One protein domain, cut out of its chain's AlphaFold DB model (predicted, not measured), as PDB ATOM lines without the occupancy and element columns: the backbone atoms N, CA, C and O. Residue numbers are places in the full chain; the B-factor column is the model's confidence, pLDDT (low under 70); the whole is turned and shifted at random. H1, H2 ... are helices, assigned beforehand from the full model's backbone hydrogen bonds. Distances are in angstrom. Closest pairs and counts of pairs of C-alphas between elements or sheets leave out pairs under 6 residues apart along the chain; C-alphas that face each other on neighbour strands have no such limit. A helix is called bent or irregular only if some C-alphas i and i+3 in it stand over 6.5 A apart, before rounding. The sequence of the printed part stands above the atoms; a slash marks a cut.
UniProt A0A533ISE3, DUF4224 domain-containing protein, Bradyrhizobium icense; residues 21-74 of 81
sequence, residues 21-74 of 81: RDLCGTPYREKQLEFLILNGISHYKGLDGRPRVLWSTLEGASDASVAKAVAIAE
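This is residues 21 to 74 of the 81 residues of the protein "DUF4224 domain-containing protein" of Bradyrhizobium icense (UniProt A0A533ISE3). An open frame of helices with few contacts: H2 makes one long side, H3 lies on the side opposite it, H4 runs across one end, and the short turn H1 lies at the other end. Between H2 and H3 the link of residues 39 to 52 folds back on itself in a loop, where residues 44 to 45 pair antiparallel with residues 51 to 52. The printed part has 54 residues with four named helices, in the order H1, H2, H3, H4, and no named strand; the class is all helix. The whole is only just compact, close to loose, with a radius of gyration of the C-alphas of 11.9 A, and spans 33 by 22 by 16 A.

H2, residues 29 to 38, runs 14.4 A from C-alpha 29 at (38.649, 32.047, 14.133) to C-alpha 38 at (51.675, 26.494, 11.449). H4, residues 63 to 72, is also 10 residues and 14.4 A long, and ends with C-alpha 72 at (57.273, 25.726, 4.345). H3, residues 53 to 59, is 10.6 A long. H1, residues 21 to 24, is 5.4 A long and begins with C-alpha 21 at (32.338, 40.232, 8.345). No helix is bent or irregular.

H2 touches no helix. It is apart from H1, from H3 and from H4, with no C-alpha of the one within 8 A of the other. The N-to-C direction of H2 has its largest component, 0.94, along x, while that of H4 has its largest, -0.91, along y. H3 is apart from H4, although they follow each other in the chain. H1 is apart from H3 and from H4; the centre of H1 is at x 30.974 and that of H4 at x 60.354. In H2, H3 and H4 every O i to N i+4 pair is within hydrogen-bond range. H1 is too short for such a pair, and its one O i to N i+3 pair is not within range.

The two C-alphas farthest apart in the domain are those of Leu 23 in H1 and Ala 64 in H4, at 34.5 A. The C-alphas of Arg 21 and Glu 74, the first and last printed, are 31.5 A apart. The link from H2 to H3 is long, with 14 residues, and its C-alphas lie 3 to 14 A from the mean of the C-alphas. The links from H1 to H2 and from H3 to H4 are tight, with 4 and 3 residues. The printed part has no cut. The mean pLDDT of the printed part is 77.1, and residues 55 to 74 are under 70; the mean is 89 in H2 and 62 in H4.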
ATOM      1  N   ARG A  21      31.352  40.994   7.567       80.25
ATOM      2  CA  ARG A  21      32.338  40.232   8.345       80.25
ATOM      3  C   ARG A  21      31.801  38.870   8.779       80.25
ATOM      4  O   ARG A  21      32.578  37.918   8.835       80.25
ATOM      5  N   ASP A  22      30.525  38.777   9.115       82.88
ATOM      6  CA  ASP A  22      29.912  37.527   9.555       82.88
ATOM      7  C   ASP A  22      29.604  36.610   8.364       82.88
ATOM      8  O   ASP A  22      29.797  35.402   8.470       82.88
ATOM      9  N   LEU A  23      29.257  37.177   7.204       85.81
ATOM     10  CA  LEU A  23      29.032  36.444   5.958       85.81
ATOM     11  C   LEU A  23      30.333  35.910   5.338       85.81
ATOM     12  O   LEU A  23      30.400  34.757   4.919       85.81
ATOM     13  N   CYS A  24      31.364  36.751   5.243       83.06
ATOM     14  CA  CYS A  24      32.615  36.414   4.557       83.06
ATOM     15  C   CYS A  24      33.699  35.872   5.497       83.06
ATOM     16  O   CYS A  24      34.732  35.372   5.050       83.06
ATOM     17  N   GLY A  25      33.518  36.021   6.805       81.88
ATOM     18  CA  GLY A  25      34.489  35.591   7.794       81.88
ATOM     19  C   GLY A  25      34.361  34.109   8.122       81.88
ATOM     20  O   GLY A  25      33.265  33.587   8.265       81.88
ATOM     21  N   THR A  26      35.488  33.434   8.358       84.31
ATOM     22  CA  THR A  26      35.431  32.064   8.886       84.31
ATOM     23  C   THR A  26      34.798  32.039  10.286       84.31
ATOM     24  O   THR A  26      35.143  32.888  11.124       84.31
ATOM     25  N   PRO A  27      33.910  31.068  10.577       84.62
ATOM     26  CA  PRO A  27      33.401  30.853  11.928       84.62
ATOM     27  C   PRO A  27      34.489  30.296  12.864       84.62
ATOM     28  O   PRO A  27      34.460  30.538  14.069       84.62
ATOM     29  N   TYR A  28      35.504  29.612  12.322       89.12
ATOM     30  CA  TYR A  28      36.581  28.978  13.086       89.12
ATOM     31  C   TYR A  28      37.796  29.900  13.236       89.12
ATOM     32  O   TYR A  28      38.872  29.634  12.699       89.12
ATOM     33  N   ARG A  29      37.619  31.004  13.967       88.12
ATOM     34  CA  ARG A  29      38.649  32.047  14.133       88.12
ATOM     35  C   ARG A  29      39.974  31.506  14.676       88.12
ATOM     36  O   ARG A  29      41.028  31.819  14.134       88.12
ATOM     37  N   GLU A  30      39.914  30.669  15.708       89.19
ATOM     38  CA  GLU A  30      41.104  30.090  16.344       89.19
ATOM     39  C   GLU A  30      41.844  29.136  15.406       89.19
ATOM     40  O   GLU A  30      43.044  29.292  15.208       89.19
ATOM     41  N   LYS A  31      41.116  28.230  14.739       90.56
ATOM     42  CA  LYS A  31      41.705  27.298  13.765       90.56
ATOM     43  C   LYS A  31      42.323  28.022  12.573       90.56
ATOM     44  O   LYS A  31      43.345  27.588  12.055       90.56
ATOM     45  N   GLN A  32      41.724  29.129  12.130       90.62
ATOM     46  CA  GLN A  32      42.308  29.945  11.068       90.62
ATOM     47  C   GLN A  32      43.628  30.568  11.518       90.62
ATOM     48  O   GLN A  32      44.593  30.551  10.763       90.62
ATOM     49  N   LEU A  33      43.684  31.105  12.737       90.00
ATOM     50  CA  LEU A  33      44.914  31.673  13.277       90.00
ATOM     51  C   LEU A  33      46.003  30.601  13.428       90.00
ATOM     52  O   LEU A  33      47.129  30.808  12.989       90.00
ATOM     53  N   GLU A  34      45.649  29.443  13.984       90.69
ATOM     54  CA  GLU A  34      46.545  28.294  14.122       90.69
ATOM     55  C   GLU A  34      47.086  27.834  12.764       90.69
ATOM     56  O   GLU A  34      48.295  27.682  12.607       90.69
ATOM     57  N   PHE A  35      46.223  27.709  11.752       89.38
ATOM     58  CA  PHE A  35      46.634  27.385  10.387       89.38
ATOM     59  C   PHE A  35      47.680  28.373   9.855       89.38
ATOM     60  O   PHE A  35      48.695  27.952   9.302       89.38
ATOM     61  N   LEU A  36      47.467  29.678  10.038       89.12
ATOM     62  CA  LEU A  36      48.413  30.692   9.569       89.12
ATOM     63  C   LEU A  36      49.762  30.587  10.292       89.12
ATOM     64  O   LEU A  36      50.802  30.674   9.644       89.12
ATOM     65  N   ILE A  37      49.750  30.350  11.607       85.44
ATOM     66  CA  ILE A  37      50.964  30.160  12.414       85.44
ATOM     67  C   ILE A  37      51.734  28.917  11.951       85.44
ATOM     68  O   ILE A  37      52.933  29.011  11.686       85.44
ATOM     69  N   LEU A  38      51.057  27.771  11.826       84.94
ATOM     70  CA  LEU A  38      51.675  26.494  11.449       84.94
ATOM     71  C   LEU A  38      52.312  26.547  10.059       84.94
ATOM     72  O   LEU A  38      53.376  25.973   9.848       84.94
ATOM     73  N   ASN A  39      51.693  27.275   9.131       83.50
ATOM     74  CA  ASN A  39      52.203  27.431   7.771       83.50
ATOM     75  C   ASN A  39      53.189  28.604   7.623       83.50
ATOM     76  O   ASN A  39      53.642  28.888   6.518       83.50
ATOM     77  N   GLY A  40      53.515  29.313   8.710       81.00
ATOM     78  CA  GLY A  40      54.424  30.461   8.670       81.00
ATOM     79  C   GLY A  40      53.910  31.630   7.825       81.00
ATOM     80  O   GLY A  40      54.704  32.434   7.338       81.00
ATOM     81  N   ILE A  41      52.594  31.737   7.635       84.00
ATOM     82  CA  ILE A  41      51.980  32.807   6.850       84.00
ATOM     83  C   ILE A  41      51.970  34.073   7.704       84.00
ATOM     84  O   ILE A  41      51.404  34.095   8.800       84.00
ATOM     85  N   SER A  42      52.582  35.141   7.194       83.38
ATOM     86  CA  SER A  42      52.596  36.434   7.882       83.38
ATOM     87  C   SER A  42      51.172  36.967   8.031       83.38
ATOM     88  O   SER A  42      50.376  36.921   7.092       83.38
ATOM     89  N   HIS A  43      50.836  37.418   9.236       86.44
ATOM     90  CA  HIS A  43      49.520  37.951   9.561       86.44
ATOM     91  C   HIS A  43      49.588  38.818  10.817       86.44
ATOM     92  O   HIS A  43      50.429  38.608  11.688       86.44
ATOM     93  N   TYR A  44      48.630  39.733  10.947       85.88
ATOM     94  CA  TYR A  44      48.374  40.447  12.197       85.88
ATOM     95  C   TYR A  44      47.106  39.936  12.868       85.88
ATOM     96  O   TYR A  44      46.102  39.686  12.198       85.88
ATOM     97  N   LYS A  45      47.113  39.833  14.199       86.44
ATOM     98  CA  LYS A  45      45.896  39.579  14.976       86.44
ATOM     99  C   LYS A  45      45.215  40.912  15.282       86.44
ATOM    100  O   LYS A  45      45.746  41.722  16.034       86.44
ATOM    101  N   GLY A  46      44.046  41.142  14.686       84.44
ATOM    102  CA  GLY A  46      43.230  42.315  14.997       84.44
ATOM    103  C   GLY A  46      42.649  42.259  16.413       84.44
ATOM    104  O   GLY A  46      42.537  41.184  17.006       84.44
ATOM    105  N   LEU A  47      42.216  43.411  16.935       85.88
ATOM    106  CA  LEU A  47      41.523  43.514  18.231       85.88
ATOM    107  C   LEU A  47      40.210  42.714  18.271       85.88
ATOM    108  O   LEU A  47      39.759  42.296  19.329       85.88
ATOM    109  N   ASP A  48      39.625  42.448  17.105       84.38
ATOM    110  CA  ASP A  48      38.457  41.590  16.904       84.38
ATOM    111  C   ASP A  48      38.788  40.082  16.907       84.38
ATOM    112  O   ASP A  48      37.919  39.237  16.674       84.38
ATOM    113  N   GLY A  49      40.053  39.729  17.154       84.88
ATOM    114  CA  GLY A  49      40.546  38.355  17.214       84.88
ATOM    115  C   GLY A  49      40.673  37.675  15.849       84.88
ATOM    116  O   GLY A  49      40.933  36.475  15.801       84.88
ATOM    117  N   ARG A  50      40.492  38.412  14.747       85.62
ATOM    118  CA  ARG A  50      40.581  37.898  13.374       85.62
ATOM    119  C   ARG A  50      41.969  38.165  12.770       85.62
ATOM    120  O   ARG A  50      42.536  39.237  13.013       85.62
ATOM    121  N   PRO A  51      42.523  37.232  11.978       88.31
ATOM    122  CA  PRO A  51      43.799  37.439  11.308       88.31
ATOM    123  C   PRO A  51      43.665  38.368  10.091       88.31
ATOM    124  O   PRO A  51      42.690  38.305   9.344       88.31
ATOM    125  N   ARG A  52      44.673  39.213   9.865       86.38
ATOM    126  CA  ARG A  52      44.766  40.160   8.744       86.38
ATOM    127  C   ARG A  52      46.033  39.872   7.945       86.38
ATOM    128  O   ARG A  52      47.107  40.347   8.293       86.38
ATOM    129  N   VAL A  53      45.884  39.079   6.886       83.06
ATOM    130  CA  VAL A  53      46.999  38.615   6.036       83.06
ATOM    131  C   VAL A  53      47.419  39.677   5.010       83.06
ATOM    132  O   VAL A  53      48.603  39.891   4.777       83.06
ATOM    133  N   LEU A  54      46.460  40.414   4.436       76.88
ATOM    134  CA  LEU A  54      46.769  41.462   3.449       76.88
ATOM    135  C   LEU A  54      47.488  42.671   4.064       76.88
ATOM    136  O   LEU A  54      48.192  43.402   3.374       76.88
ATOM    137  N   TRP A  55      47.335  42.898   5.370       67.12
ATOM    138  CA  TRP A  55      48.037  44.006   6.014       67.12
ATOM    139  C   TRP A  55      49.524  43.703   6.202       67.12
ATOM    140  O   TRP A  55      50.352  44.571   5.953       67.12
ATOM    141  N   SER A  56      49.875  42.453   6.523       64.56
ATOM    142  CA  SER A  56      51.279  42.021   6.568       64.56
ATOM    143  C   SER A  56      51.970  42.051   5.209       64.56
ATOM    144  O   SER A  56      53.184  42.200   5.159       64.56
ATOM    145  N   THR A  57      51.231  41.960   4.098       65.06
ATOM    146  CA  THR A  57      51.830  42.146   2.768       65.06
ATOM    147  C   THR A  57      52.102  43.612   2.433       65.06
ATOM    148  O   THR A  57      52.996  43.883   1.641       65.06
ATOM    149  N   LEU A  58      51.356  44.555   3.024       61.34
ATOM    150  CA  LEU A  58      51.536  45.994   2.790       61.34
ATOM    151  C   LEU A  58      52.683  46.580   3.615       61.34
ATOM    152  O   LEU A  58      53.417  47.425   3.115       61.34
ATOM    153  N   GLU A  59      52.839  46.139   4.863       66.12
ATOM    154  CA  GLU A  59      53.928  46.608   5.734       66.12
ATOM    155  C   GLU A  59      55.271  45.926   5.439       66.12
ATOM    156  O   GLU A  59      56.311  46.372   5.916       66.12
ATOM    157  N   GLY A  60      55.252  44.881   4.606       56.94
ATOM    158  CA  GLY A  60      56.406  44.034   4.349       56.94
ATOM    159  C   GLY A  60      56.614  43.043   5.492       56.94
ATOM    160  O   GLY A  60      56.669  43.393   6.668       56.94
ATOM    161  N   ALA A  61      56.740  41.768   5.144       60.31
ATOM    162  CA  ALA A  61      57.275  40.786   6.072       60.31
ATOM    163  C   ALA A  61      58.803  40.943   6.092       60.31
ATOM    164  O   ALA A  61      59.407  41.175   5.047       60.31
ATOM    165  N   SER A  62      59.444  40.798   7.255       62.81
ATOM    166  CA  SER A  62      60.912  40.736   7.309       62.81
ATOM    167  C   SER A  62      61.438  39.641   6.365       62.81
ATOM    168  O   SER A  62      60.797  38.590   6.231       62.81
ATOM    169  N   ASP A  63      62.607  39.831   5.751       59.88
ATOM    170  CA  ASP A  63      63.194  38.836   4.833       59.88
ATOM    171  C   ASP A  63      63.297  37.439   5.472       59.88
ATOM    172  O   ASP A  63      63.072  36.421   4.817       59.88
ATOM    173  N   ALA A  64      63.522  37.379   6.788       61.50
ATOM    174  CA  ALA A  64      63.537  36.140   7.563       61.50
ATOM    175  C   ALA A  64      62.170  35.423   7.598       61.50
ATOM    176  O   ALA A  64      62.104  34.197   7.492       61.50
ATOM    177  N   SER A  65      61.066  36.167   7.724       61.88
ATOM    178  CA  SER A  65      59.708  35.605   7.660       61.88
ATOM    179  C   SER A  65      59.324  35.153   6.252       61.88
ATOM    180  O   SER A  65      58.655  34.130   6.115       61.88
ATOM    181  N   VAL A  66      59.789  35.851   5.212       60.88
ATOM    182  CA  VAL A  66      59.575  35.444   3.814       60.88
ATOM    183  C   VAL A  66      60.346  34.161   3.510       60.88
ATOM    184  O   VAL A  66      59.759  33.203   3.017       60.88
ATOM    185  N   ALA A  67      61.627  34.086   3.884       62.72
ATOM    186  CA  ALA A  67      62.448  32.890   3.695       62.72
ATOM    187  C   ALA A  67      61.861  31.658   4.407       62.72
ATOM    188  O   ALA A  67      61.824  30.566   3.841       62.72
ATOM    189  N   LYS A  68      61.333  31.837   5.626       64.19
ATOM    190  CA  LYS A  68      60.660  30.765   6.372       64.19
ATOM    191  C   LYS A  68      59.356  30.317   5.703       64.19
ATOM    192  O   LYS A  68      59.103  29.119   5.631       64.19
ATOM    193  N   ALA A  69      58.548  31.252   5.201       60.69
ATOM    194  CA  ALA A  69      57.322  30.927   4.476       60.69
ATOM    195  C   ALA A  69      57.618  30.172   3.170       60.69
ATOM    196  O   ALA A  69      56.955  29.184   2.877       60.69
ATOM    197  N   VAL A  70      58.653  30.578   2.426       62.09
ATOM    198  CA  VAL A  70      59.102  29.888   1.205       62.09
ATOM    199  C   VAL A  70      59.558  28.457   1.507       62.09
ATOM    200  O   VAL A  70      59.197  27.546   0.771       62.09
ATOM    201  N   ALA A  71      60.281  28.239   2.609       63.59
ATOM    202  CA  ALA A  71      60.723  26.903   3.017       63.59
ATOM    203  C   ALA A  71      59.563  25.967   3.418       63.59
ATOM    204  O   ALA A  71      59.652  24.760   3.220       63.59
ATOM    205  N   ILE A  72      58.472  26.506   3.978       62.41
ATOM    206  CA  ILE A  72      57.273  25.726   4.345       62.41
ATOM    207  C   ILE A  72      56.357  25.514   3.130       62.41
ATOM    208  O   ILE A  72      55.696  24.484   3.019       62.41
ATOM    209  N   ALA A  73      56.341  26.463   2.194       62.22
ATOM    210  CA  ALA A  73      55.552  26.420   0.969       62.22
ATOM    211  C   ALA A  73      56.138  25.503  -0.120       62.22
ATOM    212  O   ALA A  73      55.731  25.621  -1.279       62.22
ATOM    213  N   GLU A  74      57.042  24.572   0.220       66.38
ATOM    214  CA  GLU A  74      57.356  23.423  -0.638       66.38
ATOM    215  C   GLU A  74      56.090  22.573  -0.818       66.38
ATOM    216  O   GLU A  74      55.822  21.589  -0.126       66.38
TER     217      GLU A  74